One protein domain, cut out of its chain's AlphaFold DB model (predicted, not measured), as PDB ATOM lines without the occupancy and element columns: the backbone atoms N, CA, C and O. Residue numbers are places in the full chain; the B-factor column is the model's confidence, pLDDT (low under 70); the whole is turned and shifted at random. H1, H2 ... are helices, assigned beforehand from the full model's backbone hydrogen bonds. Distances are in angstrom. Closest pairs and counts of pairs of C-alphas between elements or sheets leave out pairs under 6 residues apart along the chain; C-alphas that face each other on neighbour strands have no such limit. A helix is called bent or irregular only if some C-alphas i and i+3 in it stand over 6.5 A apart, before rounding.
ATOM      1  N   ILE A  60     -45.580 -35.765 -20.337       77.94
ATOM      2  CA  ILE A  60     -44.891 -35.427 -21.593       77.94
ATOM      3  C   ILE A  60     -44.975 -33.920 -21.850       77.94
ATOM      4  O   ILE A  60     -43.967 -33.298 -22.183       77.94
ATOM      5  N   SER A  61     -46.153 -33.324 -21.661       77.81
ATOM      6  CA  SER A  61     -46.347 -31.881 -21.824       77.81
ATOM      7  C   SER A  61     -45.478 -31.079 -20.857       77.81
ATOM      8  O   SER A  61     -44.806 -30.138 -21.282       77.81
ATOM      9  N   ASP A  62     -45.428 -31.473 -19.586       81.12
ATOM     10  CA  ASP A  62     -44.620 -30.809 -18.567       81.12
ATOM     11  C   ASP A  62     -43.128 -30.916 -18.883       81.12
ATOM     12  O   ASP A  62     -42.408 -29.921 -18.794       81.12
ATOM     13  N   PHE A  63     -42.685 -32.091 -19.336       79.44
ATOM     14  CA  PHE A  63     -41.316 -32.332 -19.781       79.44
ATOM     15  C   PHE A  63     -40.926 -31.443 -20.975       79.44
ATOM     16  O   PHE A  63     -39.888 -30.776 -20.941       79.44
ATOM     17  N   LEU A  64     -41.764 -31.383 -22.018       76.44
ATOM     18  CA  LEU A  64     -41.507 -30.589 -23.225       76.44
ATOM     19  C   LEU A  64     -41.579 -29.078 -22.964       76.44
ATOM     20  O   LEU A  64     -40.801 -28.309 -23.530       76.44
ATOM     21  N   ASN A  65     -42.504 -28.645 -22.112       77.19
ATOM     22  CA  ASN A  65     -42.734 -27.234 -21.800       77.19
ATOM     23  C   ASN A  65     -41.950 -26.734 -20.581       77.19
ATOM     24  O   ASN A  65     -42.137 -25.590 -20.177       77.19
ATOM     25  N   ASN A  66     -41.072 -27.565 -20.015       77.81
ATOM     26  CA  ASN A  66     -40.262 -27.245 -18.841       77.81
ATOM     27  C   ASN A  66     -41.094 -26.796 -17.623       77.81
ATOM     28  O   ASN A  66     -40.692 -25.899 -16.885       77.81
ATOM     29  N   LYS A  67     -42.284 -27.380 -17.436       79.50
ATOM     30  CA  LYS A  67     -43.220 -27.006 -16.359       79.50
ATOM     31  C   LYS A  67     -42.993 -27.774 -15.057       79.50
ATOM     32  O   LYS A  67     -43.707 -27.540 -14.084       79.50
ATOM     33  N   SER A  68     -42.019 -28.681 -15.011       72.31
ATOM     34  CA  SER A  68     -41.720 -29.421 -13.789       72.31
ATOM     35  C   SER A  68     -41.058 -28.525 -12.740       72.31
ATOM     36  O   SER A  68     -40.106 -27.801 -13.033       72.31
ATOM     37  N   ALA A  69     -41.514 -28.651 -11.489       66.00
ATOM     38  CA  ALA A  69     -40.853 -28.058 -10.324       66.00
ATOM     39  C   ALA A  69     -39.437 -28.623 -10.100       66.00
ATOM     40  O   ALA A  69     -38.599 -27.982  -9.473       66.00
ATOM     41  N   ASN A  70     -39.168 -29.825 -10.615       72.62
ATOM     42  CA  ASN A  70     -37.838 -30.408 -10.664       72.62
ATOM     43  C   ASN A  70     -37.198 -30.098 -12.024       72.62
ATOM     44  O   ASN A  70     -37.606 -30.667 -13.039       72.62
ATOM     45  N   GLU A  71     -36.170 -29.245 -12.033       69.19
ATOM     46  CA  GLU A  71     -35.438 -28.848 -13.244       69.19
ATOM     47  C   GLU A  71     -34.820 -30.035 -14.000       69.19
ATOM     48  O   GLU A  71     -34.655 -29.988 -15.217       69.19
ATOM     49  N   TYR A  72     -34.559 -31.149 -13.313       66.00
ATOM     50  CA  TYR A  72     -34.072 -32.407 -13.885       66.00
ATOM     51  C   TYR A  72     -35.203 -33.274 -14.451       66.00
ATOM     52  O   TYR A  72     -35.077 -34.489 -14.586       66.00
ATOM     53  N   GLN A  73     -36.359 -32.691 -14.729       69.56
ATOM     54  CA  GLN A  73     -37.433 -33.305 -15.507       69.56
ATOM     55  C   GLN A  73     -37.845 -32.383 -16.661       69.56
ATOM     56  O   GLN A  73     -38.952 -32.501 -17.172       69.56
ATOM     57  N   ASN A  74     -36.947 -31.481 -17.070       80.50
ATOM     58  CA  ASN A  74     -37.156 -30.519 -18.142       80.50
ATOM     59  C   ASN A  74     -36.238 -30.833 -19.321       80.50
ATOM     60  O   ASN A  74     -35.068 -31.188 -19.146       80.50
ATOM     61  N   ILE A  75     -36.756 -30.663 -20.534       79.38
ATOM     62  CA  ILE A  75     -35.973 -30.872 -21.750       79.38
ATOM     63  C   ILE A  75     -34.854 -29.835 -21.923       79.38
ATOM     64  O   ILE A  75     -33.832 -30.132 -22.546       79.38
ATOM     65  N   ASP A  76     -35.001 -28.641 -21.338       82.88
ATOM     66  CA  ASP A  76     -33.971 -27.601 -21.400       82.88
ATOM     67  C   ASP A  76     -32.672 -28.024 -20.717       82.88
ATOM     68  O   ASP A  76     -31.593 -27.874 -21.292       82.88
ATOM     69  N   THR A  77     -32.797 -28.563 -19.504       78.75
ATOM     70  CA  THR A  77     -31.678 -29.006 -18.667       78.75
ATOM     71  C   THR A  77     -30.909 -30.127 -19.336       78.75
ATOM     72  O   THR A  77     -29.687 -30.132 -19.313       78.75
ATOM     73  N   TYR A  78     -31.618 -31.078 -19.943       78.12
ATOM     74  CA  TYR A  78     -30.963 -32.210 -20.577       78.12
ATOM     75  C   TYR A  78     -30.395 -31.856 -21.940       78.12
ATOM     76  O   TYR A  78     -29.272 -32.240 -22.228       78.12
ATOM     77  N   TYR A  79     -31.119 -31.116 -22.769       81.06
ATOM     78  CA  TYR A  79     -30.767 -31.013 -24.177       81.06
ATOM     79  C   TYR A  79     -30.553 -29.576 -24.650       81.06
ATOM     80  O   TYR A  79     -29.486 -29.259 -25.177       81.06
ATOM     81  N   LEU A  80     -31.549 -28.693 -24.491       83.06
ATOM     82  CA  LEU A  80     -31.560 -27.433 -25.250       83.06
ATOM     83  C   LEU A  80     -30.380 -26.520 -24.917       83.06
ATOM     84  O   LEU A  80     -29.806 -25.941 -25.838       83.06
ATOM     85  N   LYS A  81     -29.982 -26.432 -23.641       86.88
ATOM     86  CA  LYS A  81     -28.818 -25.629 -23.241       86.88
ATOM     87  C   LYS A  81     -27.527 -26.152 -23.867       86.88
ATOM     88  O   LYS A  81     -26.793 -25.388 -24.490       86.88
ATOM     89  N   ILE A  82     -27.284 -27.459 -23.769       88.75
ATOM     90  CA  ILE A  82     -26.077 -28.097 -24.314       88.75
ATOM     91  C   ILE A  82     -26.038 -27.950 -25.839       88.75
ATOM     92  O   ILE A  82     -24.999 -27.605 -26.394       88.75
ATOM     93  N   ALA A  83     -27.168 -28.150 -26.519       87.88
ATOM     94  CA  ALA A  83     -27.260 -28.002 -27.967       87.88
ATOM     95  C   ALA A  83     -26.959 -26.569 -28.428       87.88
ATOM     96  O   ALA A  83     -26.199 -26.377 -29.373       87.88
ATOM     97  N   GLN A  84     -27.497 -25.561 -27.734       90.06
ATOM     98  CA  GLN A  84     -27.211 -24.151 -28.018       90.06
ATOM     99  C   GLN A  84     -25.725 -23.832 -27.833       90.06
ATOM    100  O   GLN A  84     -25.101 -23.300 -28.747       90.06
ATOM    101  N   LYS A  85     -25.124 -24.246 -26.708       93.00
ATOM    102  CA  LYS A  85     -23.678 -24.086 -26.486       93.00
ATOM    103  C   LYS A  85     -22.837 -24.833 -27.514       93.00
ATOM    104  O   LYS A  85     -21.783 -24.351 -27.917       93.00
ATOM    105  N   GLY A  86     -23.316 -25.986 -27.968       92.56
ATOM    106  CA  GLY A  86     -22.696 -26.747 -29.040       92.56
ATOM    107  C   GLY A  86     -22.678 -25.986 -30.366       92.56
ATOM    108  O   GLY A  86     -21.652 -25.964 -31.038       92.56
ATOM    109  N   LEU A  87     -23.778 -25.325 -30.728       92.00
ATOM    110  CA  LEU A  87     -23.850 -24.495 -31.935       92.00
ATOM    111  C   LEU A  87     -22.949 -23.258 -31.847       92.00
ATOM    112  O   LEU A  87     -22.238 -22.966 -32.810       92.00
ATOM    113  N   ASP A  88     -22.910 -22.587 -30.693       94.38
ATOM    114  CA  ASP A  88     -21.992 -21.465 -30.451       94.38
ATOM    115  C   ASP A  88     -20.526 -21.906 -30.624       94.38
ATOM    116  O   ASP A  88     -19.714 -21.223 -31.256       94.38
ATOM    117  N   LEU A  89     -20.185 -23.083 -30.092       96.19
ATOM    118  CA  LEU A  89     -18.873 -23.703 -30.247       96.19
ATOM    119  C   LEU A  89     -18.546 -23.984 -31.722       96.19
ATOM    120  O   LEU A  89     -17.468 -23.619 -32.189       96.19
ATOM    121  N   ILE A  90     -19.476 -24.574 -32.475       94.69
ATOM    122  CA  ILE A  90     -19.303 -24.862 -33.908       94.69
ATOM    123  C   ILE A  90     -19.083 -23.576 -34.711       94.69
ATOM    124  O   ILE A  90     -18.231 -23.536 -35.603       94.69
ATOM    125  N   GLN A  91     -19.824 -22.511 -34.402       96.25
ATOM    126  CA  GLN A  91     -19.660 -21.226 -35.071       96.25
ATOM    127  C   GLN A  91     -18.262 -20.644 -34.825       96.25
ATOM    128  O   GLN A  91     -17.571 -20.288 -35.782       96.25
ATOM    129  N   ASN A  92     -17.818 -20.597 -33.567       97.69
ATOM    130  CA  ASN A  92     -16.479 -20.110 -33.225       97.69
ATOM    131  C   ASN A  92     -15.378 -20.982 -33.833       97.69
ATOM    132  O   ASN A  92     -14.369 -20.466 -34.312       97.69
ATOM    133  N   TYR A  93     -15.596 -22.296 -33.880       97.00
ATOM    134  CA  TYR A  93     -14.701 -23.237 -34.535       97.00
ATOM    135  C   TYR A  93     -14.536 -22.920 -36.027       97.00
ATOM    136  O   TYR A  93     -13.410 -22.786 -36.504       97.00
ATOM    137  N   ARG A  94     -15.640 -22.724 -36.759       95.75
ATOM    138  CA  ARG A  94     -15.611 -22.385 -38.193       95.75
ATOM    139  C   ARG A  94     -14.890 -21.067 -38.458       95.75
ATOM    140  O   ARG A  94     -14.065 -20.997 -39.364       95.75
ATOM    141  N   ILE A  95     -15.164 -20.040 -37.651       97.44
ATOM    142  CA  ILE A  95     -14.479 -18.743 -37.745       97.44
ATOM    143  C   ILE A  95     -12.972 -18.922 -37.534       97.44
ATOM    144  O   ILE A  95     -12.168 -18.409 -38.312       97.44
ATOM    145  N   PHE A  96     -12.584 -19.687 -36.515       97.62
ATOM    146  CA  PHE A  96     -11.182 -19.913 -36.202       97.62
ATOM    147  C   PHE A  96     -10.456 -20.710 -37.293       97.62
ATOM    148  O   PHE A  96      -9.373 -20.318 -37.713       97.62
ATOM    149  N   ILE A  97     -11.058 -21.778 -37.825       95.69
ATOM    150  CA  ILE A  97     -10.479 -22.550 -38.936       95.69
ATOM    151  C   ILE A  97     -10.313 -21.703 -40.194       95.69
ATOM    152  O   ILE A  97      -9.272 -21.792 -40.850       95.69
ATOM    153  N   ASN A  98     -11.287 -20.850 -40.513       95.81
ATOM    154  CA  ASN A  98     -11.160 -19.912 -41.625       95.81
ATOM    155  C   ASN A  98      -9.947 -18.993 -41.420       95.81
ATOM    156  O   ASN A  98      -9.146 -18.843 -42.340       95.81
ATOM    157  N   LYS A  99      -9.742 -18.478 -40.198       96.69
ATOM    158  CA  LYS A  99      -8.559 -17.671 -39.865       96.69
ATOM    159  C   LYS A  99      -7.255 -18.452 -40.031       96.69
ATOM    160  O   LYS A  99      -6.315 -17.951 -40.640       96.69
ATOM    161  N   LEU A 100      -7.184 -19.686 -39.526       96.12
ATOM    162  CA  LEU A 100      -5.986 -20.521 -39.677       96.12
ATOM    163  C   LEU A 100      -5.686 -20.834 -41.151       96.12
ATOM    164  O   LEU A 100      -4.524 -20.939 -41.540       96.12
ATOM    165  N   SER A 101      -6.722 -20.938 -41.983       94.75
ATOM    166  CA  SER A 101      -6.592 -21.222 -43.414       94.75
ATOM    167  C   SER A 101      -5.912 -20.090 -44.196       94.75
ATOM    168  O   SER A 101      -5.270 -20.365 -45.209       94.75
ATOM    169  N   GLU A 102      -5.960 -18.843 -43.707       95.25
ATOM    170  CA  GLU A 102      -5.226 -17.702 -44.288       95.25
ATOM    171  C   GLU A 102      -3.701 -17.902 -44.246       95.25
ATOM    172  O   GLU A 102      -2.975 -17.348 -45.069       95.25
ATOM    173  N   ASN A 103      -3.207 -18.721 -43.309       92.94
ATOM    174  CA  ASN A 103      -1.803 -19.113 -43.203       92.94
ATOM    175  C   ASN A 103      -1.672 -20.640 -43.104       92.94
ATOM    176  O   ASN A 103      -1.118 -21.200 -42.151       92.94
ATOM    177  N   SER A 104      -2.207 -21.322 -44.116       90.88
ATOM    178  CA  SER A 104      -2.269 -22.784 -44.171       90.88
ATOM    179  C   SER A 104      -0.905 -23.470 -44.084       90.88
ATOM    180  O   SER A 104      -0.814 -24.580 -43.565       90.88
ATOM    181  N   GLN A 105       0.174 -22.808 -44.514       92.75
ATOM    182  CA  GLN A 105       1.529 -23.346 -44.393       92.75
ATOM    183  C   GLN A 105       1.951 -23.490 -42.923       92.75
ATOM    184  O   GLN A 105       2.457 -24.544 -42.536       92.75
ATOM    185  N   LYS A 106       1.696 -22.468 -42.091       93.56
ATOM    186  CA  LYS A 106       2.013 -22.494 -40.654       93.56
ATOM    187  C   LYS A 106       1.151 -23.504 -39.894       93.56
ATOM    188  O   LYS A 106       1.658 -24.217 -39.031       93.56
ATOM    189  N   TYR A 107      -0.139 -23.579 -40.221       94.38
ATOM    190  CA  TYR A 107      -1.126 -24.364 -39.467       94.38
ATOM    191  C   TYR A 107      -1.532 -25.687 -40.139       94.38
ATOM    192  O   TYR A 107      -2.548 -26.274 -39.775       94.38
ATOM    193  N   SER A 108      -0.749 -26.188 -41.095       91.81
ATOM    194  CA  SER A 108      -1.072 -27.382 -41.898       91.81
ATOM    195  C   SER A 108      -1.425 -28.624 -41.068       91.81
ATOM    196  O   SER A 108      -2.400 -29.308 -41.368       91.81
ATOM    197  N   GLU A 109      -0.701 -28.886 -39.977       88.81
ATOM    198  CA  GLU A 109      -0.986 -30.007 -39.063       88.81
ATOM    199  C   GLU A 109      -2.345 -29.897 -38.361       88.81
ATOM    200  O   GLU A 109      -2.951 -30.906 -38.009       88.81
ATOM    201  N   LEU A 110      -2.821 -28.671 -38.131       89.81
ATOM    202  CA  LEU A 110      -4.128 -28.421 -37.537       89.81
ATOM    203  C   LEU A 110      -5.237 -28.473 -38.585       89.81
ATOM    204  O   LEU A 110      -6.339 -28.906 -38.268       89.81
ATOM    205  N   LEU A 111      -4.977 -28.029 -39.812       90.25
ATOM    206  CA  LEU A 111      -5.985 -27.993 -40.871       90.25
ATOM    207  C   LEU A 111      -6.262 -29.386 -41.457       90.25
ATOM    208  O   LEU A 111      -7.402 -29.678 -41.798       90.25
ATOM    209  N   ASN A 112      -5.269 -30.276 -41.478       85.44
ATOM    210  CA  ASN A 112      -5.389 -31.618 -42.054       85.44
ATOM    211  C   ASN A 112      -5.940 -32.657 -41.053       85.44
ATOM    212  O   ASN A 112      -5.303 -33.681 -40.805       85.44
ATOM    213  N   ASN A 113      -7.106 -32.399 -40.453       82.38
ATOM    214  CA  ASN A 113      -7.797 -33.372 -39.595       82.38
ATOM    215  C   ASN A 113      -9.254 -33.566 -40.049       82.38
ATOM    216  O   ASN A 113     -10.179 -32.963 -39.504       82.38
ATOM    217  N   GLU A 114      -9.434 -34.440 -41.043       75.94
ATOM    218  CA  GLU A 114     -10.736 -34.762 -41.644       75.94
ATOM    219  C   GLU A 114     -11.720 -35.368 -40.630       75.94
ATOM    220  O   GLU A 114     -12.910 -35.062 -40.659       75.94
ATOM    221  N   THR A 115     -11.227 -36.175 -39.685       77.31
ATOM    222  CA  THR A 115     -12.059 -36.829 -38.665       77.31
ATOM    223  C   THR A 115     -12.719 -35.814 -37.735       77.31
ATOM    224  O   THR A 115     -13.921 -35.895 -37.488       77.31
ATOM    225  N   ARG A 116     -11.972 -34.815 -37.251       85.31
ATOM    226  CA  ARG A 116     -12.545 -33.723 -36.447       85.31
ATOM    227  C   ARG A 116     -13.629 -32.983 -37.225       85.31
ATOM    228  O   ARG A 116     -14.701 -32.741 -36.677       85.31
ATOM    229  N   ASP A 117     -13.362 -32.621 -38.476       77.50
ATOM    230  CA  ASP A 117     -14.309 -31.850 -39.287       77.50
ATOM    231  C   ASP A 117     -15.599 -32.637 -39.541       77.50
ATOM    232  O   ASP A 117     -16.697 -32.081 -39.462       77.50
ATOM    233  N   GLU A 118     -15.491 -33.949 -39.754       76.25
ATOM    234  CA  GLU A 118     -16.639 -34.849 -39.831       76.25
ATOM    235  C   GLU A 118     -17.462 -34.833 -38.531       76.25
ATOM    236  O   GLU A 118     -18.685 -34.673 -38.576       76.25
ATOM    237  N   TRP A 119     -16.813 -34.943 -37.368       80.25
ATOM    238  CA  TRP A 119     -17.493 -34.900 -36.071       80.25
ATOM    239  C   TRP A 119     -18.187 -33.566 -35.797       80.25
ATOM    240  O   TRP A 119     -19.328 -33.558 -35.331       80.25
ATOM    241  N   ILE A 120     -17.540 -32.447 -36.123       80.88
ATOM    242  CA  ILE A 120     -18.126 -31.106 -36.011       80.88
ATOM    243  C   ILE A 120     -19.371 -30.977 -36.883       80.88
ATOM    244  O   ILE A 120     -20.399 -30.475 -36.427       80.88
ATOM    245  N   ASN A 121     -19.302 -31.447 -38.126       75.88
ATOM    246  CA  ASN A 121     -20.430 -31.367 -39.047       75.88
ATOM    247  C   ASN A 121     -21.598 -32.255 -38.599       75.88
ATOM    248  O   ASN A 121     -22.749 -31.825 -38.677       75.88
ATOM    249  N   LYS A 122     -21.321 -33.452 -38.064       74.38
ATOM    250  CA  LYS A 122     -22.347 -34.306 -37.440       74.38
ATOM    251  C   LYS A 122     -22.997 -33.617 -36.242       74.38
ATOM    252  O   LYS A 122     -24.218 -33.646 -36.110       74.38
ATOM    253  N   MET A 123     -22.193 -32.983 -35.391       82.62
ATOM    254  CA  MET A 123     -22.680 -32.255 -34.222       82.62
ATOM    255  C   MET A 123     -23.574 -31.070 -34.613       82.62
ATOM    256  O   MET A 123     -24.620 -30.884 -33.998       82.62
ATOM    257  N   ASP A 124     -23.201 -30.299 -35.640       79.56
ATOM    258  CA  ASP A 124     -24.002 -29.176 -36.153       79.56
ATOM    259  C   ASP A 124     -25.364 -29.643 -36.649       79.56
ATOM    260  O   ASP A 124     -26.400 -29.172 -36.182       79.56
ATOM    261  N   TYR A 125     -25.342 -30.638 -37.534       71.81
ATOM    262  CA  TYR A 125     -26.538 -31.213 -38.126       71.81
ATOM    263  C   TYR A 125     -27.530 -31.677 -37.054       71.81
ATOM    264  O   TYR A 125     -28.651 -31.181 -36.965       71.81
ATOM    265  N   ILE A 126     -27.067 -32.541 -36.149       67.50
ATOM    266  CA  ILE A 126     -27.914 -33.121 -35.108       67.50
ATOM    267  C   ILE A 126     -28.444 -32.041 -34.149       67.50
ATOM    268  O   ILE A 126     -29.617 -32.080 -33.771       67.50
ATOM    269  N   ASN A 127     -27.620 -31.053 -33.773       78.62
ATOM    270  CA  ASN A 127     -28.053 -29.980 -32.878       78.62
ATOM    271  C   ASN A 127     -29.179 -29.132 -33.487       78.62
ATOM    272  O   ASN A 127     -30.178 -28.869 -32.809       78.62
ATOM    273  N   GLN A 128     -29.031 -28.719 -34.753       68.56
ATOM    274  CA  GLN A 128     -30.050 -27.956 -35.484       68.56
ATOM    275  C   GLN A 128     -31.348 -28.757 -35.634       68.56
ATOM    276  O   GLN A 128     -32.443 -28.237 -35.393       68.56
ATOM    277  N   ASP A 129     -31.229 -30.039 -35.968       64.31
ATOM    278  CA  ASP A 129     -32.372 -30.899 -36.256       64.31
ATOM    279  C   ASP A 129     -33.220 -31.167 -35.025       64.31
ATOM    280  O   ASP A 129     -34.440 -31.006 -35.057       64.31
ATOM    281  N   ILE A 130     -32.597 -31.523 -33.903       68.31
ATOM    282  CA  ILE A 130     -33.350 -31.739 -32.670       68.31
ATOM    283  C   ILE A 130     -33.983 -30.426 -32.216       68.31
ATOM    284  O   ILE A 130     -35.130 -30.439 -31.785       68.31
ATOM    285  N   LEU A 131     -33.298 -29.280 -32.332       69.06
ATOM    286  CA  LEU A 131     -33.914 -27.988 -32.012       69.06
ATOM    287  C   LEU A 131     -35.180 -27.748 -32.844       69.06
ATOM    288  O   LEU A 131     -36.184 -27.282 -32.301       69.06
ATOM    289  N   SER A 132     -35.149 -28.090 -34.133       66.69
ATOM    290  CA  SER A 132     -36.309 -28.020 -35.026       66.69
ATOM    291  C   SER A 132     -37.424 -28.975 -34.591       66.69
ATOM    292  O   SER A 132     -38.548 -28.532 -34.349       66.69
ATOM    293  N   ILE A 133     -37.105 -30.257 -34.370       66.50
ATOM    294  CA  ILE A 133     -38.066 -31.274 -33.920       66.50
ATOM    295  C   ILE A 133     -38.692 -30.865 -32.587       66.50
ATOM    296  O   ILE A 133     -39.898 -30.980 -32.401       66.50
ATOM    297  N   LEU A 134     -37.909 -30.356 -31.638       67.81
ATOM    298  CA  LEU A 134     -38.428 -29.921 -30.347       67.81
ATOM    299  C   LEU A 134     -39.328 -28.698 -30.469       67.81
ATOM    300  O   LEU A 134     -40.343 -28.645 -29.779       67.81
ATOM    301  N   LYS A 135     -39.015 -27.740 -31.347       68.56
ATOM    302  CA  LYS A 135     -39.919 -26.618 -31.647       68.56
ATOM    303  C   LYS A 135     -41.229 -27.111 -32.254       68.56
ATOM    304  O   LYS A 135     -42.290 -26.708 -31.785       68.56
ATOM    305  N   GLU A 136     -41.158 -28.012 -33.233       62.62
ATOM    306  CA  GLU A 136     -42.329 -28.643 -33.847       62.62
ATOM    307  C   GLU A 136     -43.163 -29.374 -32.792       62.62
ATOM    308  O   GLU A 136     -44.366 -29.154 -32.696       62.62
ATOM    309  N   ARG A 137     -42.533 -30.181 -31.931       64.75
ATOM    310  CA  ARG A 137     -43.226 -30.908 -30.865       64.75
ATOM    311  C   ARG A 137     -43.835 -29.962 -29.844       64.75
ATOM    312  O   ARG A 137     -45.015 -30.109 -29.560       64.75
ATOM    313  N   LYS A 138     -43.108 -28.969 -29.327       66.25
ATOM    314  CA  LYS A 138     -43.688 -27.974 -28.409       66.25
ATOM    315  C   LYS A 138     -44.872 -27.253 -29.061       66.25
ATOM    316  O   LYS A 138     -45.887 -27.060 -28.407       66.25
ATOM    317  N   SER A 139     -44.783 -26.906 -30.347       61.44
ATOM    318  CA  SER A 139     -45.901 -26.310 -31.087       61.44
ATOM    319  C   SER A 139     -47.076 -27.277 -31.233       61.44
ATOM    320  O   SER A 139     -48.196 -26.900 -30.908       61.44
ATOM    321  N   GLY A 140     -46.836 -28.526 -31.630       58.00
ATOM    322  CA  GLY A 140     -47.868 -29.554 -31.756       58.00
ATOM    323  C   GLY A 140     -48.538 -29.905 -30.426       58.00
ATOM    324  O   GLY A 140     -49.731 -30.186 -30.421       58.00
ATOM    325  N   TRP A 141     -47.792 -29.825 -29.317       60.50
ATOM    326  CA  TRP A 141     -48.272 -30.034 -27.947       60.50
ATOM    327  C   TRP A 141     -48.985 -28.814 -27.331       60.50
ATOM    328  O   TRP A 141     -49.759 -28.981 -26.391       60.50
ATOM    329  N   ASN A 142     -48.742 -27.598 -27.832       54.44
ATOM    330  CA  ASN A 142     -49.344 -26.360 -27.313       54.44
ATOM    331  C   ASN A 142     -50.487 -25.823 -28.183       54.44
ATOM    332  O   ASN A 142     -51.400 -25.183 -27.663       54.44
ATOM    333  N   ASN A 143     -50.457 -26.069 -29.493       43.88
ATOM    334  CA  ASN A 143     -51.610 -25.836 -30.347       43.88
ATOM    335  C   ASN A 143     -52.659 -26.907 -30.040       43.88
ATOM    336  O   ASN A 143     -52.349 -28.073 -29.804       43.88
ATOM    337  N   SER A 144     -53.925 -26.517 -30.108       43.97
ATOM    338  CA  SER A 144     -55.123 -27.365 -30.011       43.97
ATOM    339  C   SER A 144     -55.111 -28.639 -30.885       43.97
ATOM    340  O   SER A 144     -55.970 -29.503 -30.726       43.97
ATOM    341  N   SER A 145     -54.119 -28.791 -31.764       38.66
ATOM    342  CA  SER A 145     -53.759 -29.983 -32.536       38.66
ATOM    343  C   SER A 145     -53.269 -31.187 -31.712       38.66
ATOM    344  O   SER A 145     -53.080 -32.252 -32.292       38.66
ATOM    345  N   VAL A 146     -53.116 -31.073 -30.382       48.47
ATOM    346  CA  VAL A 146     -52.947 -32.238 -29.477       48.47
ATOM    347  C   VAL A 146     -54.088 -33.233 -29.570       48.47
ATOM    348  O   VAL A 146     -53.918 -34.399 -29.222       48.47
ATOM    349  N   ASN A 147     -55.270 -32.841 -30.011       58.91
ATOM    350  CA  ASN A 147     -56.407 -33.620 -29.589       58.91
ATOM    351  C   ASN A 147     -56.845 -34.706 -30.549       58.91
ATOM    352  O   ASN A 147     -58.006 -35.019 -30.518       58.91
ATOM    353  N   GLY A 209     -31.383 -49.037 -35.899       31.95
ATOM    354  CA  GLY A 209     -30.547 -48.315 -36.869       31.95
ATOM    355  C   GLY A 209     -31.038 -46.891 -37.154       31.95
ATOM    356  O   GLY A 209     -32.188 -46.697 -37.549       31.95
ATOM    357  N   VAL A 210     -30.157 -45.898 -37.005       37.19
ATOM    358  CA  VAL A 210     -30.430 -44.495 -37.357       37.19
ATOM    359  C   VAL A 210     -29.938 -44.220 -38.782       37.19
ATOM    360  O   VAL A 210     -28.746 -44.287 -39.070       37.19
ATOM    361  N   ASN A 211     -30.862 -43.952 -39.712       39.00
ATOM    362  CA  ASN A 211     -30.543 -43.743 -41.127       39.00
ATOM    363  C   ASN A 211     -30.330 -42.253 -41.437       39.00
ATOM    364  O   ASN A 211     -31.284 -41.525 -41.700       39.00
ATOM    365  N   TYR A 212     -29.074 -41.807 -41.465       36.75
ATOM    366  CA  TYR A 212     -28.714 -40.413 -41.746       36.75
ATOM    367  C   TYR A 212     -29.031 -39.935 -43.166       36.75
ATOM    368  O   TYR A 212     -29.236 -38.743 -43.353       36.75
ATOM    369  N   GLN A 213     -29.112 -40.821 -44.164       37.53
ATOM    370  CA  GLN A 213     -29.589 -40.446 -45.502       37.53
ATOM    371  C   GLN A 213     -31.100 -40.235 -45.505       37.53
ATOM    372  O   GLN A 213     -31.580 -39.326 -46.173       37.53
ATOM    373  N   LEU A 214     -31.835 -41.030 -44.721       40.59
ATOM    374  CA  LEU A 214     -33.259 -40.825 -44.497       40.59
ATOM    375  C   LEU A 214     -33.485 -39.520 -43.744       40.59
ATOM    376  O   LEU A 214     -34.296 -38.745 -44.201       40.59
ATOM    377  N   ILE A 215     -32.729 -39.245 -42.673       38.88
ATOM    378  CA  ILE A 215     -32.800 -38.001 -41.885       38.88
ATOM    379  C   ILE A 215     -32.401 -36.791 -42.760       38.88
ATOM    380  O   ILE A 215     -33.125 -35.801 -42.812       38.88
ATOM    381  N   ALA A 216     -31.353 -36.900 -43.583       35.22
ATOM    382  CA  ALA A 216     -30.952 -35.857 -44.536       35.22
ATOM    383  C   ALA A 216     -31.971 -35.626 -45.661       35.22
ATOM    384  O   ALA A 216     -32.201 -34.476 -46.042       35.22
ATOM    385  N   ALA A 217     -32.609 -36.681 -46.172       37.88
ATOM    386  CA  ALA A 217     -33.725 -36.576 -47.110       37.88
ATOM    387  C   ALA A 217     -34.986 -36.000 -46.436       37.88
ATOM    388  O   ALA A 217     -35.655 -35.168 -47.036       37.88
ATOM    389  N   TYR A 218     -35.249 -36.357 -45.174       36.41
ATOM    390  CA  TYR A 218     -36.330 -35.854 -44.310       36.41
ATOM    391  C   TYR A 218     -36.260 -34.335 -44.124       36.41
ATOM    392  O   TYR A 218     -37.279 -33.653 -44.084       36.41
ATOM    393  N   LEU A 219     -35.039 -33.807 -43.998       37.34
ATOM    394  CA  LEU A 219     -34.776 -32.423 -43.605       37.34
ATOM    395  C   LEU A 219     -34.472 -31.498 -44.790       37.34
ATOM    396  O   LEU A 219     -34.729 -30.299 -44.699       37.34
ATOM    397  N   LYS A 220     -34.011 -32.030 -45.934       34.28
ATOM    398  CA  LYS A 220     -33.895 -31.261 -47.191       34.28
ATOM    399  C   LYS A 220     -35.225 -31.052 -47.922       34.28
ATOM    400  O   LYS A 220     -35.308 -30.137 -48.730       34.28
ATOM    401  N   THR A 221     -36.266 -31.840 -47.648       37.09
ATOM    402  CA  THR A 221     -37.597 -31.681 -48.273       37.09
ATOM    403  C   THR A 221     -38.483 -30.630 -47.607       37.09
ATOM    404  O   THR A 221     -39.620 -30.440 -48.027       37.09
ATOM    405  N   HIS A 240     -39.757 -42.610 -32.707       47.56
ATOM    406  CA  HIS A 240     -38.506 -43.327 -32.916       47.56
ATOM    407  C   HIS A 240     -37.437 -42.397 -33.495       47.56
ATOM    408  O   HIS A 240     -36.299 -42.432 -33.036       47.56
ATOM    409  N   SER A 241     -37.797 -41.498 -34.420       51.62
ATOM    410  CA  SER A 241     -36.859 -40.520 -34.983       51.62
ATOM    411  C   SER A 241     -36.269 -39.594 -33.919       51.62
ATOM    412  O   SER A 241     -35.057 -39.427 -33.892       51.62
ATOM    413  N   LEU A 242     -37.067 -39.046 -32.993       55.44
ATOM    414  CA  LEU A 242     -36.517 -38.204 -31.923       55.44
ATOM    415  C   LEU A 242     -35.614 -39.021 -30.988       55.44
ATOM    416  O   LEU A 242     -34.485 -38.621 -30.742       55.44
ATOM    417  N   ALA A 243     -36.053 -40.191 -30.517       58.16
ATOM    418  CA  ALA A 243     -35.233 -41.039 -29.647       58.16
ATOM    419  C   ALA A 243     -33.893 -41.441 -30.293       58.16
ATOM    420  O   ALA A 243     -32.856 -41.438 -29.629       58.16
ATOM    421  N   ASN A 244     -33.911 -41.726 -31.593       58.28
ATOM    422  CA  ASN A 244     -32.742 -42.065 -32.396       58.28
ATOM    423  C   ASN A 244     -31.799 -40.882 -32.589       58.28
ATOM    424  O   ASN A 244     -30.601 -41.004 -32.363       58.28
ATOM    425  N   VAL A 245     -32.331 -39.718 -32.950       61.78
ATOM    426  CA  VAL A 245     -31.509 -38.519 -33.128       61.78
ATOM    427  C   VAL A 245     -30.880 -38.100 -31.789       61.78
ATOM    428  O   VAL A 245     -29.724 -37.695 -31.755       61.78
ATOM    429  N   LEU A 246     -31.578 -38.288 -30.665       68.19
ATOM    430  CA  LEU A 246     -31.033 -38.021 -29.329       68.19
ATOM    431  C   LEU A 246     -29.978 -39.041 -28.886       68.19
ATOM    432  O   LEU A 246     -29.026 -38.664 -28.204       68.19
ATOM    433  N   ARG A 247     -30.121 -40.318 -29.269       68.88
ATOM    434  CA  ARG A 247     -29.066 -41.338 -29.101       68.88
ATOM    435  C   ARG A 247     -27.789 -40.899 -29.791       68.88
ATOM    436  O   ARG A 247     -26.733 -40.851 -29.167       68.88
ATOM    437  N   GLU A 248     -27.917 -40.535 -31.058       66.38
ATOM    438  CA  GLU A 248     -26.779 -40.120 -31.867       66.38
ATOM    439  C   GLU A 248     -26.175 -38.814 -31.378       66.38
ATOM    440  O   GLU A 248     -24.958 -38.663 -31.349       66.38
ATOM    441  N   TRP A 249     -27.006 -37.885 -30.912       76.50
ATOM    442  CA  TRP A 249     -26.519 -36.683 -30.263       76.50
ATOM    443  C   TRP A 249     -25.640 -37.006 -29.059       76.50
ATOM    444  O   TRP A 249     -24.516 -36.517 -28.997       76.50
ATOM    445  N   VAL A 250     -26.098 -37.862 -28.135       73.19
ATOM    446  CA  VAL A 250     -25.302 -38.262 -26.962       73.19
ATOM    447  C   VAL A 250     -23.994 -38.924 -27.380       73.19
ATOM    448  O   VAL A 250     -22.960 -38.639 -26.784       73.19
ATOM    449  N   TYR A 251     -24.011 -39.752 -28.420       73.81
ATOM    450  CA  TYR A 251     -22.803 -40.385 -28.940       73.81
ATOM    451  C   TYR A 251     -21.809 -39.364 -29.521       73.81
ATOM    452  O   TYR A 251     -20.627 -39.353 -29.180       73.81
ATOM    453  N   VAL A 252     -22.297 -38.440 -30.351       72.19
ATOM    454  CA  VAL A 252     -21.478 -37.397 -30.986       72.19
ATOM    455  C   VAL A 252     -20.926 -36.398 -29.962       72.19
ATOM    456  O   VAL A 252     -19.821 -35.884 -30.148       72.19
ATOM    457  N   THR A 253     -21.668 -36.117 -28.884       76.19
ATOM    458  CA  THR A 253     -21.389 -34.986 -27.977       76.19
ATOM    459  C   THR A 253     -20.911 -35.368 -26.576       76.19
ATOM    460  O   THR A 253     -20.085 -34.655 -26.008       76.19
ATOM    461  N   VAL A 254     -21.398 -36.467 -25.995       72.06
ATOM    462  CA  VAL A 254     -21.270 -36.752 -24.557       72.06
ATOM    463  C   VAL A 254     -20.458 -38.012 -24.273       72.06
ATOM    464  O   VAL A 254     -19.498 -37.930 -23.501       72.06
ATOM    465  N   ASP A 255     -20.827 -39.161 -24.844       64.56
ATOM    466  CA  ASP A 255     -20.303 -40.465 -24.424       64.56
ATOM    467  C   ASP A 255     -19.426 -41.126 -25.494       64.56
ATOM    468  O   ASP A 255     -19.836 -41.310 -26.636       64.56
ATOM    469  N   ALA A 256     -18.207 -41.498 -25.098       52.56
ATOM    470  CA  ALA A 256     -17.223 -42.187 -25.932       52.56
ATOM    471  C   ALA A 256     -17.138 -43.700 -25.629       52.56
ATOM    472  O   ALA A 256     -16.386 -44.415 -26.288       52.56
ATOM    473  N   ARG A 257     -17.889 -44.214 -24.640       43.62
ATOM    474  CA  ARG A 257     -17.706 -45.567 -24.071       43.62
ATOM    475  C   ARG A 257     -18.207 -46.744 -24.930       43.62
ATOM    476  O   ARG A 257     -18.254 -47.861 -24.426       43.62
ATOM    477  N   VAL A 258     -18.568 -46.548 -26.202       44.19
ATOM    478  CA  VAL A 258     -19.212 -47.602 -27.026       44.19
ATOM    479  C   VAL A 258     -18.281 -48.243 -28.072       44.19
ATOM    480  O   VAL A 258     -18.650 -49.251 -28.662       44.19
ATOM    481  N   ASN A 259     -17.051 -47.751 -28.269       37.47
ATOM    482  CA  ASN A 259     -16.086 -48.401 -29.166       37.47
ATOM    483  C   ASN A 259     -14.794 -48.782 -28.441       37.47
ATOM    484  O   ASN A 259     -14.071 -47.934 -27.927       37.47
ATOM    485  N   GLU A 260     -14.466 -50.074 -28.482       39.84
ATOM    486  CA  GLU A 260     -13.219 -50.651 -27.956       39.84
ATOM    487  C   GLU A 260     -11.960 -50.141 -28.683       39.84
ATOM    488  O   GLU A 260     -10.846 -50.370 -28.220       39.84
ATOM    489  N   ASN A 261     -12.113 -49.378 -29.772       42.41
ATOM    490  CA  ASN A 261     -11.013 -48.763 -30.505       42.41
ATOM    491  C   ASN A 261     -11.159 -47.230 -30.528       42.41
ATOM    492  O   ASN A 261     -11.740 -46.650 -31.441       42.41
ATOM    493  N   SER A 262     -10.558 -46.595 -29.518       50.50
ATOM    494  CA  SER A 262     -10.324 -45.151 -29.327       50.50
ATOM    495  C   SER A 262     -11.542 -44.243 -29.060       50.50
ATOM    496  O   SER A 262     -12.489 -44.147 -29.833       50.50
ATOM    497  N   ASN A 263     -11.446 -43.522 -27.938       56.06
ATOM    498  CA  ASN A 263     -12.399 -42.561 -27.376       56.06
ATOM    499  C   ASN A 263     -12.523 -41.275 -28.220       56.06
ATOM    500  O   ASN A 263     -12.080 -40.216 -27.773       56.06
ATOM    501  N   VAL A 264     -13.065 -41.352 -29.435       69.25
ATOM    502  CA  VAL A 264     -13.100 -40.203 -30.350       69.25
ATOM    503  C   VAL A 264     -14.537 -39.804 -30.690       69.25
ATOM    504  O   VAL A 264     -15.231 -40.503 -31.420       69.25
ATOM    505  N   ASN A 265     -14.962 -38.654 -30.170       77.81
ATOM    506  CA  ASN A 265     -16.174 -37.920 -30.542       77.81
ATOM    507  C   ASN A 265     -15.877 -36.413 -30.714       77.81
ATOM    508  O   ASN A 265     -14.740 -35.970 -30.507       77.81
ATOM    509  N   ALA A 266     -16.892 -35.605 -31.056       83.19
ATOM    510  CA  ALA A 266     -16.712 -34.174 -31.328       83.19
ATOM    511  C   ALA A 266     -16.097 -33.423 -30.139       83.19
ATOM    512  O   ALA A 266     -15.176 -32.624 -30.309       83.19
ATOM    513  N   ARG A 267     -16.549 -33.726 -28.918       85.94
ATOM    514  CA  ARG A 267     -16.049 -33.108 -27.684       85.94
ATOM    515  C   ARG A 267     -14.558 -33.378 -27.477       85.94
ATOM    516  O   ARG A 267     -13.806 -32.446 -27.193       85.94
ATOM    517  N   THR A 268     -14.113 -34.623 -27.641       84.12
ATOM    518  CA  THR A 268     -12.685 -34.978 -27.536       84.12
ATOM    519  C   THR A 268     -11.843 -34.397 -28.667       84.12
ATOM    520  O   THR A 268     -10.766 -33.872 -28.398       84.12
ATOM    521  N   GLU A 269     -12.334 -34.408 -29.907       88.31
ATOM    522  CA  GLU A 269     -11.602 -33.856 -31.055       88.31
ATOM    523  C   GLU A 269     -11.378 -32.345 -30.922       88.31
ATOM    524  O   GLU A 269     -10.272 -31.850 -31.151       88.31
ATOM    525  N   ILE A 270     -12.398 -31.603 -30.477       91.50
ATOM    526  CA  ILE A 270     -12.287 -30.162 -30.212       91.50
ATOM    527  C   ILE A 270     -11.299 -29.890 -29.081       91.50
ATOM    528  O   ILE A 270     -10.444 -29.012 -29.211       91.50
ATOM    529  N   ARG A 271     -11.386 -30.643 -27.979       92.19
ATOM    530  CA  ARG A 271     -10.466 -30.506 -26.844       92.19
ATOM    531  C   ARG A 271      -9.018 -30.685 -27.286       92.19
ATOM    532  O   ARG A 271      -8.155 -29.871 -26.956       92.19
ATOM    533  N   ASP A 272      -8.759 -31.745 -28.041       91.25
ATOM    534  CA  ASP A 272      -7.416 -32.102 -28.478       91.25
ATOM    535  C   ASP A 272      -6.905 -31.114 -29.539       91.25
ATOM    536  O   ASP A 272      -5.712 -30.811 -29.586       91.25
ATOM    537  N   PHE A 273      -7.795 -30.558 -30.364       94.06
ATOM    538  CA  PHE A 273      -7.489 -29.455 -31.273       94.06
ATOM    539  C   PHE A 273      -7.090 -28.175 -30.521       94.06
ATOM    540  O   PHE A 273      -6.031 -27.610 -30.797       94.06
ATOM    541  N   ILE A 274      -7.883 -27.754 -29.530       96.19
ATOM    542  CA  ILE A 274      -7.596 -26.590 -28.679       96.19
ATOM    543  C   ILE A 274      -6.252 -26.766 -27.968       96.19
ATOM    544  O   ILE A 274      -5.430 -25.850 -27.964       96.19
ATOM    545  N   ALA A 275      -5.999 -27.948 -27.399       95.12
ATOM    546  CA  ALA A 275      -4.743 -28.253 -26.721       95.12
ATOM    547  C   ALA A 275      -3.541 -28.185 -27.677       95.12
ATOM    548  O   ALA A 275      -2.520 -27.584 -27.339       95.12
ATOM    549  N   ARG A 276      -3.665 -28.748 -28.887       95.12
ATOM    550  CA  ARG A 276      -2.618 -28.678 -29.918       95.12
ATOM    551  C   ARG A 276      -2.325 -27.238 -30.330       95.12
ATOM    552  O   ARG A 276      -1.155 -26.856 -30.354       95.12
ATOM    553  N   PHE A 277      -3.356 -26.425 -30.583       96.94
ATOM    554  CA  PHE A 277      -3.161 -25.008 -30.890       96.94
ATOM    555  C   PHE A 277      -2.455 -24.278 -29.741       96.94
ATOM    556  O   PHE A 277      -1.424 -23.635 -29.948       96.94
ATOM    557  N   LYS A 278      -2.963 -24.447 -28.515       97.00
ATOM    558  CA  LYS A 278      -2.430 -23.806 -27.310       97.00
ATOM    559  C   LYS A 278      -0.949 -24.104 -27.088       97.00
ATOM    560  O   LYS A 278      -0.180 -23.197 -26.794       97.00
ATOM    561  N   ASN A 279      -0.561 -25.369 -27.218       96.38
ATOM    562  CA  ASN A 279       0.784 -25.816 -26.869       96.38
ATOM    563  C   ASN A 279       1.825 -25.476 -27.935       96.38
ATOM    564  O   ASN A 279       2.990 -25.287 -27.597       96.38
ATOM    565  N   LYS A 280       1.424 -25.435 -29.210       95.81
ATOM    566  CA  LYS A 280       2.366 -25.312 -30.327       95.81
ATOM    567  C   LYS A 280       2.362 -23.940 -30.991       95.81
ATOM    568  O   LYS A 280       3.401 -23.516 -31.473       95.81
ATOM    569  N   TYR A 281       1.224 -23.253 -31.027       96.06
ATOM    570  CA  TYR A 281       1.051 -22.095 -31.902       96.06
ATOM    571  C   TYR A 281       0.731 -20.795 -31.166       96.06
ATOM    572  O   TYR A 281       1.099 -19.731 -31.654       96.06
ATOM    573  N   LEU A 282       0.105 -20.868 -29.987       95.56
ATOM    574  CA  LEU A 282      -0.428 -19.697 -29.281       95.56
ATOM    575  C   LEU A 282       0.592 -18.566 -29.077       95.56
ATOM    576  O   LEU A 282       0.259 -17.407 -29.294       95.56
ATOM    577  N   ASN A 283       1.830 -18.893 -28.693       94.62
ATOM    578  CA  ASN A 283       2.870 -17.893 -28.410       94.62
ATOM    579  C   ASN A 283       3.431 -17.213 -29.670       94.62
ATOM    580  O   ASN A 283       4.084 -16.179 -29.569       94.62
ATOM    581  N   GLU A 284       3.211 -17.804 -30.842       93.69
ATOM    582  CA  GLU A 284       3.742 -17.328 -32.123       93.69
ATOM    583  C   GLU A 284       2.650 -16.716 -33.009       93.69
ATOM    584  O   GLU A 284       2.921 -16.320 -34.146       93.69
ATOM    585  N   SER A 285       1.398 -16.730 -32.562       95.31
ATOM    586  CA  SER A 285       0.244 -16.233 -33.309       95.31
ATOM    587  C   SER A 285       0.067 -14.725 -33.137       95.31
ATOM    588  O   SER A 285       0.403 -14.152 -32.104       95.31
ATOM    589  N   ASP A 286      -0.467 -14.081 -34.171       95.62
ATOM    590  CA  ASP A 286      -0.882 -12.680 -34.129       95.62
ATOM    591  C   ASP A 286      -2.076 -12.469 -33.181       95.62
ATOM    592  O   ASP A 286      -2.788 -13.418 -32.840       95.62
ATOM    593  N   SER A 287      -2.299 -11.216 -32.772       96.50
ATOM    594  CA  SER A 287      -3.355 -10.836 -31.824       96.50
ATOM    595  C   SER A 287      -4.737 -11.332 -32.235       96.50
ATOM    596  O   SER A 287      -5.467 -11.845 -31.390       96.50
ATOM    597  N   ASP A 288      -5.069 -11.231 -33.521       96.56
ATOM    598  CA  ASP A 288      -6.400 -11.553 -34.032       96.56
ATOM    599  C   ASP A 288      -6.634 -13.067 -33.967       96.56
ATOM    600  O   ASP A 288      -7.682 -13.537 -33.522       96.56
ATOM    601  N   THR A 289      -5.624 -13.859 -34.343       97.38
ATOM    602  CA  THR A 289      -5.665 -15.318 -34.188       97.38
ATOM    603  C   THR A 289      -5.791 -15.722 -32.713       97.38
ATOM    604  O   THR A 289      -6.559 -16.633 -32.391       97.38
ATOM    605  N   VAL A 290      -5.075 -15.055 -31.800       97.81
ATOM    606  CA  VAL A 290      -5.172 -15.328 -30.353       97.81
ATOM    607  C   VAL A 290      -6.562 -14.987 -29.805       97.81
ATOM    608  O   VAL A 290      -7.106 -15.751 -29.007       97.81
ATOM    609  N   GLU A 291      -7.166 -13.885 -30.242       98.12
ATOM    610  CA  GLU A 291      -8.526 -13.506 -29.849       98.12
ATOM    611  C   GLU A 291      -9.555 -14.556 -30.292       98.12
ATOM    612  O   GLU A 291     -10.334 -15.053 -29.473       98.12
ATOM    613  N   LEU A 292      -9.510 -14.975 -31.561       98.00
ATOM    614  CA  LEU A 292     -10.411 -16.005 -32.083       98.00
ATOM    615  C   LEU A 292     -10.212 -17.362 -31.394       98.00
ATOM    616  O   LEU A 292     -11.189 -18.058 -31.107       98.00
ATOM    617  N   PHE A 293      -8.968 -17.716 -31.058       98.25
ATOM    618  CA  PHE A 293      -8.683 -18.893 -30.239       98.25
ATOM    619  C   PHE A 293      -9.329 -18.793 -28.851       98.25
ATOM    620  O   PHE A 293      -9.929 -19.761 -28.385       98.25
ATOM    621  N   ASN A 294      -9.238 -17.640 -28.184       97.94
ATOM    622  CA  ASN A 294      -9.840 -17.448 -26.864       97.94
ATOM    623  C   ASN A 294     -11.370 -17.566 -26.915       97.94
ATOM    624  O   ASN A 294     -11.958 -18.170 -26.017       97.94
ATOM    625  N   ASN A 295     -12.005 -17.075 -27.983       98.00
ATOM    626  CA  ASN A 295     -13.445 -17.234 -28.211       98.00
ATOM    627  C   ASN A 295     -13.834 -18.710 -28.404       98.00
ATOM    628  O   ASN A 295     -14.774 -19.202 -27.769       98.00
ATOM    629  N   LEU A 296     -13.071 -19.456 -29.213       98.00
ATOM    630  CA  LEU A 296     -13.248 -20.902 -29.361       98.00
ATOM    631  C   LEU A 296     -13.058 -21.638 -28.025       98.00
ATOM    632  O   LEU A 296     -13.892 -22.448 -27.633       98.00
ATOM    633  N   ASN A 297     -11.983 -21.346 -27.297       97.88
ATOM    634  CA  ASN A 297     -11.693 -22.012 -26.031       97.88
ATOM    635  C   ASN A 297     -12.756 -21.705 -24.962       97.88
ATOM    636  O   ASN A 297     -13.169 -22.602 -24.233       97.88
ATOM    637  N   SER A 298     -13.241 -20.463 -24.897       97.81
ATOM    638  CA  SER A 298     -14.323 -20.062 -23.991       97.81
ATOM    639  C   SER A 298     -15.637 -20.776 -24.321       97.81
ATOM    640  O   SER A 298     -16.270 -21.349 -23.435       97.81
ATOM    641  N   SER A 299     -16.030 -20.823 -25.601       97.19
ATOM    642  CA  SER A 299     -17.240 -21.549 -26.018       97.19
ATOM    643  C   SER A 299     -17.137 -23.056 -25.761       97.19
ATOM    644  O   SER A 299     -18.103 -23.655 -25.288       97.19
ATOM    645  N   TYR A 300     -15.957 -23.656 -25.957       96.69
ATOM    646  CA  TYR A 300     -15.706 -25.052 -25.595       96.69
ATOM    647  C   TYR A 300     -15.869 -25.288 -24.088       96.69
ATOM    648  O   TYR A 300     -16.557 -26.221 -23.687       96.69
ATOM    649  N   GLN A 301     -15.295 -24.424 -23.246       95.81
ATOM    650  CA  GLN A 301     -15.426 -24.529 -21.791       95.81
ATOM    651  C   GLN A 301     -16.881 -24.419 -21.323       95.81
ATOM    652  O   GLN A 301     -17.293 -25.177 -20.449       95.81
ATOM    653  N   GLN A 302     -17.668 -23.516 -21.916       95.31
ATOM    654  CA  GLN A 302     -19.094 -23.392 -21.605       95.31
ATOM    655  C   GLN A 302     -19.873 -24.646 -22.011       95.31
ATOM    656  O   GLN A 302     -20.647 -25.168 -21.216       95.31
ATOM    657  N   PHE A 303     -19.647 -25.154 -23.226       94.06
ATOM    658  CA  PHE A 303     -20.267 -26.392 -23.704       94.06
ATOM    659  C   PHE A 303     -19.948 -27.586 -22.793       94.06
ATOM    660  O   PHE A 303     -20.842 -28.326 -22.381       94.06
ATOM    661  N   GLU A 304     -18.677 -27.734 -22.424       91.50
ATOM    662  CA  GLU A 304     -18.192 -28.771 -21.515       91.50
ATOM    663  C   GLU A 304     -18.853 -28.678 -20.133       91.50
ATOM    664  O   GLU A 304     -19.263 -29.689 -19.553       91.50
ATOM    665  N   GLN A 305     -18.961 -27.459 -19.601       91.12
ATOM    666  CA  GLN A 305     -19.522 -27.206 -18.282       91.12
ATOM    667  C   GLN A 305     -20.987 -27.637 -18.193       91.12
ATOM    668  O   GLN A 305     -21.343 -28.289 -17.214       91.12
ATOM    669  N   GLU A 306     -21.808 -27.348 -19.207       90.56
ATOM    670  CA  GLU A 306     -23.219 -27.759 -19.226       90.56
ATOM    671  C   GLU A 306     -23.360 -29.292 -19.162       90.56
ATOM    672  O   GLU A 306     -24.153 -29.824 -18.384       90.56
ATOM    673  N   ILE A 307     -22.535 -30.034 -19.913       88.25
ATOM    674  CA  ILE A 307     -22.534 -31.508 -19.879       88.25
ATOM    675  C   ILE A 307     -22.126 -32.024 -18.492       88.25
ATOM    676  O   ILE A 307     -22.738 -32.954 -17.951       88.25
ATOM    677  N   VAL A 308     -21.081 -31.434 -17.904       86.19
ATOM    678  CA  VAL A 308     -20.572 -31.819 -16.581       86.19
ATOM    679  C   VAL A 308     -21.589 -31.518 -15.486       86.19
ATOM    680  O   VAL A 308     -21.757 -32.334 -14.583       86.19
ATOM    681  N   GLU A 309     -22.274 -30.380 -15.550       87.06
ATOM    682  CA  GLU A 309     -23.301 -29.996 -14.586       87.06
ATOM    683  C   GLU A 309     -24.469 -30.983 -14.608       87.06
ATOM    684  O   GLU A 309     -24.823 -31.549 -13.571       87.06
ATOM    685  N   VAL A 310     -24.981 -31.307 -15.798       84.94
ATOM    686  CA  VAL A 310     -26.019 -32.332 -15.954       84.94
ATOM    687  C   VAL A 310     -25.556 -33.679 -15.401       84.94
ATOM    688  O   VAL A 310     -26.308 -34.337 -14.680       84.94
ATOM    689  N   SER A 311     -24.314 -34.077 -15.678       83.44
ATOM    690  CA  SER A 311     -23.761 -35.348 -15.195       83.44
ATOM    691  C   SER A 311     -23.614 -35.369 -13.669       83.44
ATOM    692  O   SER A 311     -24.020 -36.329 -13.016       83.44
ATOM    693  N   ARG A 312     -23.093 -34.293 -13.059       82.62
ATOM    694  CA  ARG A 312     -22.958 -34.161 -11.594       82.62
ATOM    695  C   ARG A 312     -24.298 -34.309 -10.888       82.62
ATOM    696  O   ARG A 312     -24.386 -35.016  -9.889       82.62
ATOM    697  N   ASN A 313     -25.341 -33.718 -11.458       81.44
ATOM    698  CA  ASN A 313     -26.689 -33.777 -10.909       81.44
ATOM    699  C   ASN A 313     -27.377 -35.140 -11.124       81.44
ATOM    700  O   ASN A 313     -28.483 -35.360 -10.632       81.44
ATOM    701  N   ASN A 314     -26.732 -36.073 -11.834       74.56
ATOM    702  CA  ASN A 314     -27.245 -37.412 -12.123       74.56
ATOM    703  C   ASN A 314     -26.182 -38.493 -11.834       74.56
ATOM    704  O   ASN A 314     -25.863 -39.326 -12.674       74.56
ATOM    705  N   ALA A 315     -25.648 -38.485 -10.607       77.44
ATOM    706  CA  ALA A 315     -24.700 -39.487 -10.094       77.44
ATOM    707  C   ALA A 315     -23.367 -39.583 -10.865       77.44
ATOM    708  O   ALA A 315     -22.707 -40.618 -10.854       77.44
ATOM    709  N   GLY A 316     -22.946 -38.488 -11.498       69.56
ATOM    710  CA  GLY A 316     -21.694 -38.420 -12.250       69.56
ATOM    711  C   GLY A 316     -21.796 -38.950 -13.679       69.56
ATOM    712  O   GLY A 316     -20.792 -38.936 -14.388       69.56
ATOM    713  N   GLU A 317     -22.985 -39.363 -14.124       70.31
ATOM    714  CA  GLU A 317     -23.220 -39.845 -15.480       70.31
ATOM    715  C   GLU A 317     -24.311 -39.035 -16.170       70.31
ATOM    716  O   GLU A 317     -25.277 -38.574 -15.559       70.31
ATOM    717  N   TYR A 318     -24.154 -38.841 -17.475       76.38
ATOM    718  CA  TYR A 318     -25.160 -38.144 -18.251       76.38
ATOM    719  C   TYR A 318     -26.414 -39.034 -18.369       76.38
ATOM    720  O   TYR A 318     -26.321 -40.156 -18.875       76.38
ATOM    721  N   PRO A 319     -27.602 -38.583 -17.926       72.69
ATOM    722  CA  PRO A 319     -28.781 -39.432 -17.751       72.69
ATOM    723  C   PRO A 319     -29.551 -39.630 -19.062       72.69
ATOM    724  O   PRO A 319     -30.764 -39.419 -19.137       72.69
ATOM    725  N   TYR A 320     -28.848 -40.064 -20.104       72.12
ATOM    726  CA  TYR A 320     -29.388 -40.317 -21.437       72.12
ATOM    727  C   TYR A 320     -30.661 -41.186 -21.397       72.12
ATOM    728  O   TYR A 320     -31.682 -40.838 -21.993       72.12
ATOM    729  N   GLN A 321     -30.642 -42.280 -20.626       67.25
ATOM    730  CA  GLN A 321     -31.787 -43.188 -20.545       67.25
ATOM    731  C   GLN A 321     -33.023 -42.491 -19.969       67.25
ATOM    732  O   GLN A 321     -34.136 -42.711 -20.438       67.25
ATOM    733  N   LYS A 322     -32.844 -41.604 -18.982       70.44
ATOM    734  CA  LYS A 322     -33.949 -40.848 -18.383       70.44
ATOM    735  C   LYS A 322     -34.625 -39.960 -19.421       70.44
ATOM    736  O   LYS A 322     -35.845 -39.893 -19.439       70.44
ATOM    737  N   PHE A 323     -33.841 -39.331 -20.288       69.31
ATOM    738  CA  PHE A 323     -34.334 -38.482 -21.363       69.31
ATOM    739  C   PHE A 323     -35.107 -39.275 -22.424       69.31
ATOM    740  O   PHE A 323     -36.242 -38.936 -22.753       69.31
ATOM    741  N   VAL A 324     -34.537 -40.382 -22.899       66.25
ATOM    742  CA  VAL A 324     -35.166 -41.217 -23.932       66.25
ATOM    743  C   VAL A 324     -36.420 -41.939 -23.431       66.25
ATOM    744  O   VAL A 324     -37.372 -42.123 -24.187       66.25
ATOM    745  N   ASN A 325     -36.503 -42.234 -22.136       67.44
ATOM    746  CA  ASN A 325     -37.696 -42.816 -21.521       67.44
ATOM    747  C   ASN A 325     -38.947 -41.920 -21.591       67.44
ATOM    748  O   ASN A 325     -40.047 -42.437 -21.426       67.44
ATOM    749  N   TYR A 326     -38.827 -40.607 -21.826       65.81
ATOM    750  CA  TYR A 326     -40.000 -39.732 -22.005       65.81
ATOM    751  C   TYR A 326     -40.609 -39.803 -23.408       65.81
ATOM    752  O   TYR A 326     -41.714 -39.307 -23.613       65.81
ATOM    753  N   ILE A 327     -39.900 -40.395 -24.369       61.19
ATOM    754  CA  ILE A 327     -40.229 -40.321 -25.801       61.19
ATOM    755  C   ILE A 327     -40.248 -41.685 -26.500       61.19
ATOM    756  O   ILE A 327     -40.752 -41.779 -27.617       61.19
ATOM    757  N   VAL A 328     -39.728 -42.733 -25.855       60.12
ATOM    758  CA  VAL A 328     -39.830 -44.121 -26.321       60.12
ATOM    759  C   VAL A 328     -41.153 -44.735 -25.881       60.12
ATOM    760  O   VAL A 328     -41.638 -44.515 -24.772       60.12
ATOM    761  N   ASP A 329     -41.731 -45.526 -26.771       54.25
ATOM    762  CA  ASP A 329     -42.995 -46.234 -26.604       54.25
ATOM    763  C   ASP A 329     -42.809 -47.727 -26.276       54.25
ATOM    764  O   ASP A 329     -43.650 -48.300 -25.585       54.25
ATOM    765  N   TYR A 330     -41.689 -48.342 -26.673       53.81
ATOM    766  CA  TYR A 330     -41.394 -49.756 -26.430       53.81
ATOM    767  C   TYR A 330     -40.001 -50.000 -25.834       53.81
ATOM    768  O   TYR A 330     -38.979 -49.580 -26.373       53.81
ATOM    769  N   ASP A 331     -39.949 -50.738 -24.726       53.91
ATOM    770  CA  ASP A 331     -38.702 -51.245 -24.154       53.91
ATOM    771  C   ASP A 331     -38.319 -52.564 -24.847       53.91
ATOM    772  O   ASP A 331     -38.963 -53.588 -24.607       53.91
ATOM    773  N   THR A 332     -37.288 -52.558 -25.702       54.22
ATOM    774  CA  THR A 332     -36.828 -53.753 -26.441       54.22
ATOM    775  C   THR A 332     -36.244 -54.820 -25.519       54.22
ATOM    776  O   THR A 332     -36.475 -56.012 -25.729       54.22
ATOM    777  N   GLN A 333     -35.557 -54.408 -24.452       51.41
ATOM    778  CA  GLN A 333     -34.914 -55.316 -23.502       51.41
ATOM    779  C   GLN A 333     -35.948 -56.031 -22.636       51.41
ATOM    780  O   GLN A 333     -35.883 -57.244 -22.438       51.41
ATOM    781  N   LYS A 334     -36.944 -55.287 -22.146       57.06
ATOM    782  CA  LYS A 334     -38.050 -55.836 -21.346       57.06
ATOM    783  C   LYS A 334     -39.204 -56.354 -22.198       57.06
ATOM    784  O   LYS A 334     -40.156 -56.904 -21.648       57.06
ATOM    785  N   LYS A 335     -39.134 -56.158 -23.516       58.78
ATOM    786  CA  LYS A 335     -40.176 -56.469 -24.500       58.78
ATOM    787  C   LYS A 335     -41.552 -55.928 -24.104       58.78
ATOM    788  O   LYS A 335     -42.554 -56.635 -24.212       58.78
ATOM    789  N   ASN A 336     -41.611 -54.688 -23.617       58.03
ATOM    790  CA  ASN A 336     -42.799 -54.158 -22.947       58.03
ATOM    791  C   ASN A 336     -43.126 -52.706 -23.342       58.03
ATOM    792  O   ASN A 336     -42.270 -51.827 -23.285       58.03
ATOM    793  N   TRP A 337     -44.399 -52.456 -23.659       57.66
ATOM    794  CA  TRP A 337     -44.966 -51.134 -23.958       57.66
ATOM    795  C   TRP A 337     -45.330 -50.332 -22.697       57.66
ATOM    796  O   TRP A 337     -45.551 -49.136 -22.749       57.66
ATOM    797  N   THR A 338     -45.410 -50.952 -21.521       60.66
ATOM    798  CA  THR A 338     -46.004 -50.306 -20.330       60.66
ATOM    799  C   THR A 338     -45.027 -49.506 -19.465       60.66
ATOM    800  O   THR A 338     -45.435 -48.896 -18.475       60.66
ATOM    801  N   SER A 339     -43.741 -49.472 -19.819       66.00
ATOM    802  CA  SER A 339     -42.703 -48.868 -18.972       66.00
ATOM    803  C   SER A 339     -42.633 -47.337 -19.067       66.00
ATOM    804  O   SER A 339     -42.222 -46.691 -18.102       66.00
TER     805      SER A 339
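AT A GLANCE: This is residues 60 to 147, 209 to 221 and 240 to 339 of the 359 residues of an uncharacterized protein of Mycoplasma pullorum (UniProt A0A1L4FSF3). An elongated, rather splayed bundle of helices: H2 and H9 run side by side, H4 slants over H2, H7 packs on H4, and H8 follows H7 nearly in line, meeting H4 with residues 266 to 270 alone and folding back into H9, while residues 257 to 262 of the loop between H7 and H8 stick out. H5 lies beyond one end of H4, H6 crosses outside H4 with little contact, H3 sits at the other end of the bundle, and H10 packs on H7. The printed part has 201 residues with ten named helices, H1 to H10 in chain order, and no named strand; the class is all helix. The whole is compact, with a radius of gyration of the C-alphas of 19.0 A, and spans 61 by 38 by 36 A.

IN THESE COORDINATES: H1 is residues 60 to 64, with C-alpha 60 at (-44.891, -35.427, -21.593). H2, residues 75 to 101, is 37.8 A long and irregular: C-alphas 78 and 81 are 7.4 A apart. H3 is residues 108 to 111. H4, residues 114 to 142, is 42.0 A long, and H5 is residues 144 to 147. H6 is residues 212 to 220; H7, residues 240 to 253, is 19.7 A long. H8, residues 266 to 280, is 21.1 A long, and H9, residues 287 to 312, is 36.6 A long. H10 is residues 320 to 324, with C-alpha 324 at (-35.166, -41.217, -23.932).

HOW THE PARTS SIT: H2, H4, H8 and H9 form an up and down bundle, each running against the one before it. H2 touches H9 at a shallow tilt of 21 degrees, closest at the C-alphas of Lys 85 and Phe 303, 5.0 A. H4 touches H8 with residues 116 to 123 alone, C-alphas 119 and 266 being closest at 4.9 A. H8 and H9 are a helical hairpin, closest at C-alphas 274 and 297, 6.7 A. H7 touches H4, closest at C-alphas 249 and 126, 6.2 A. H6 is close to H4 but not clearly touching, C-alphas 219 and 129 being 7.9 A apart. In H1, H4, H6, H7, H8, H9 and H10 every O i to N i+4 pair is within hydrogen-bond range; H2 has 21 of 23, and H3 and H5 are too short for such a pair.

THE WHOLE: The C-alphas of Asn 147 and Glu 284, the two farthest apart, are 62.4 A apart. Residues 148 to 208 and 222 to 239 are not printed, with gaps of 30.6 A and 19.3 A between C-alphas. The link H7 to H8 is long. Mean pLDDT of the printed part is 75.3; 76 residues are under 70, among them residues 128 to 147, 209 to 221 and 323 to 339.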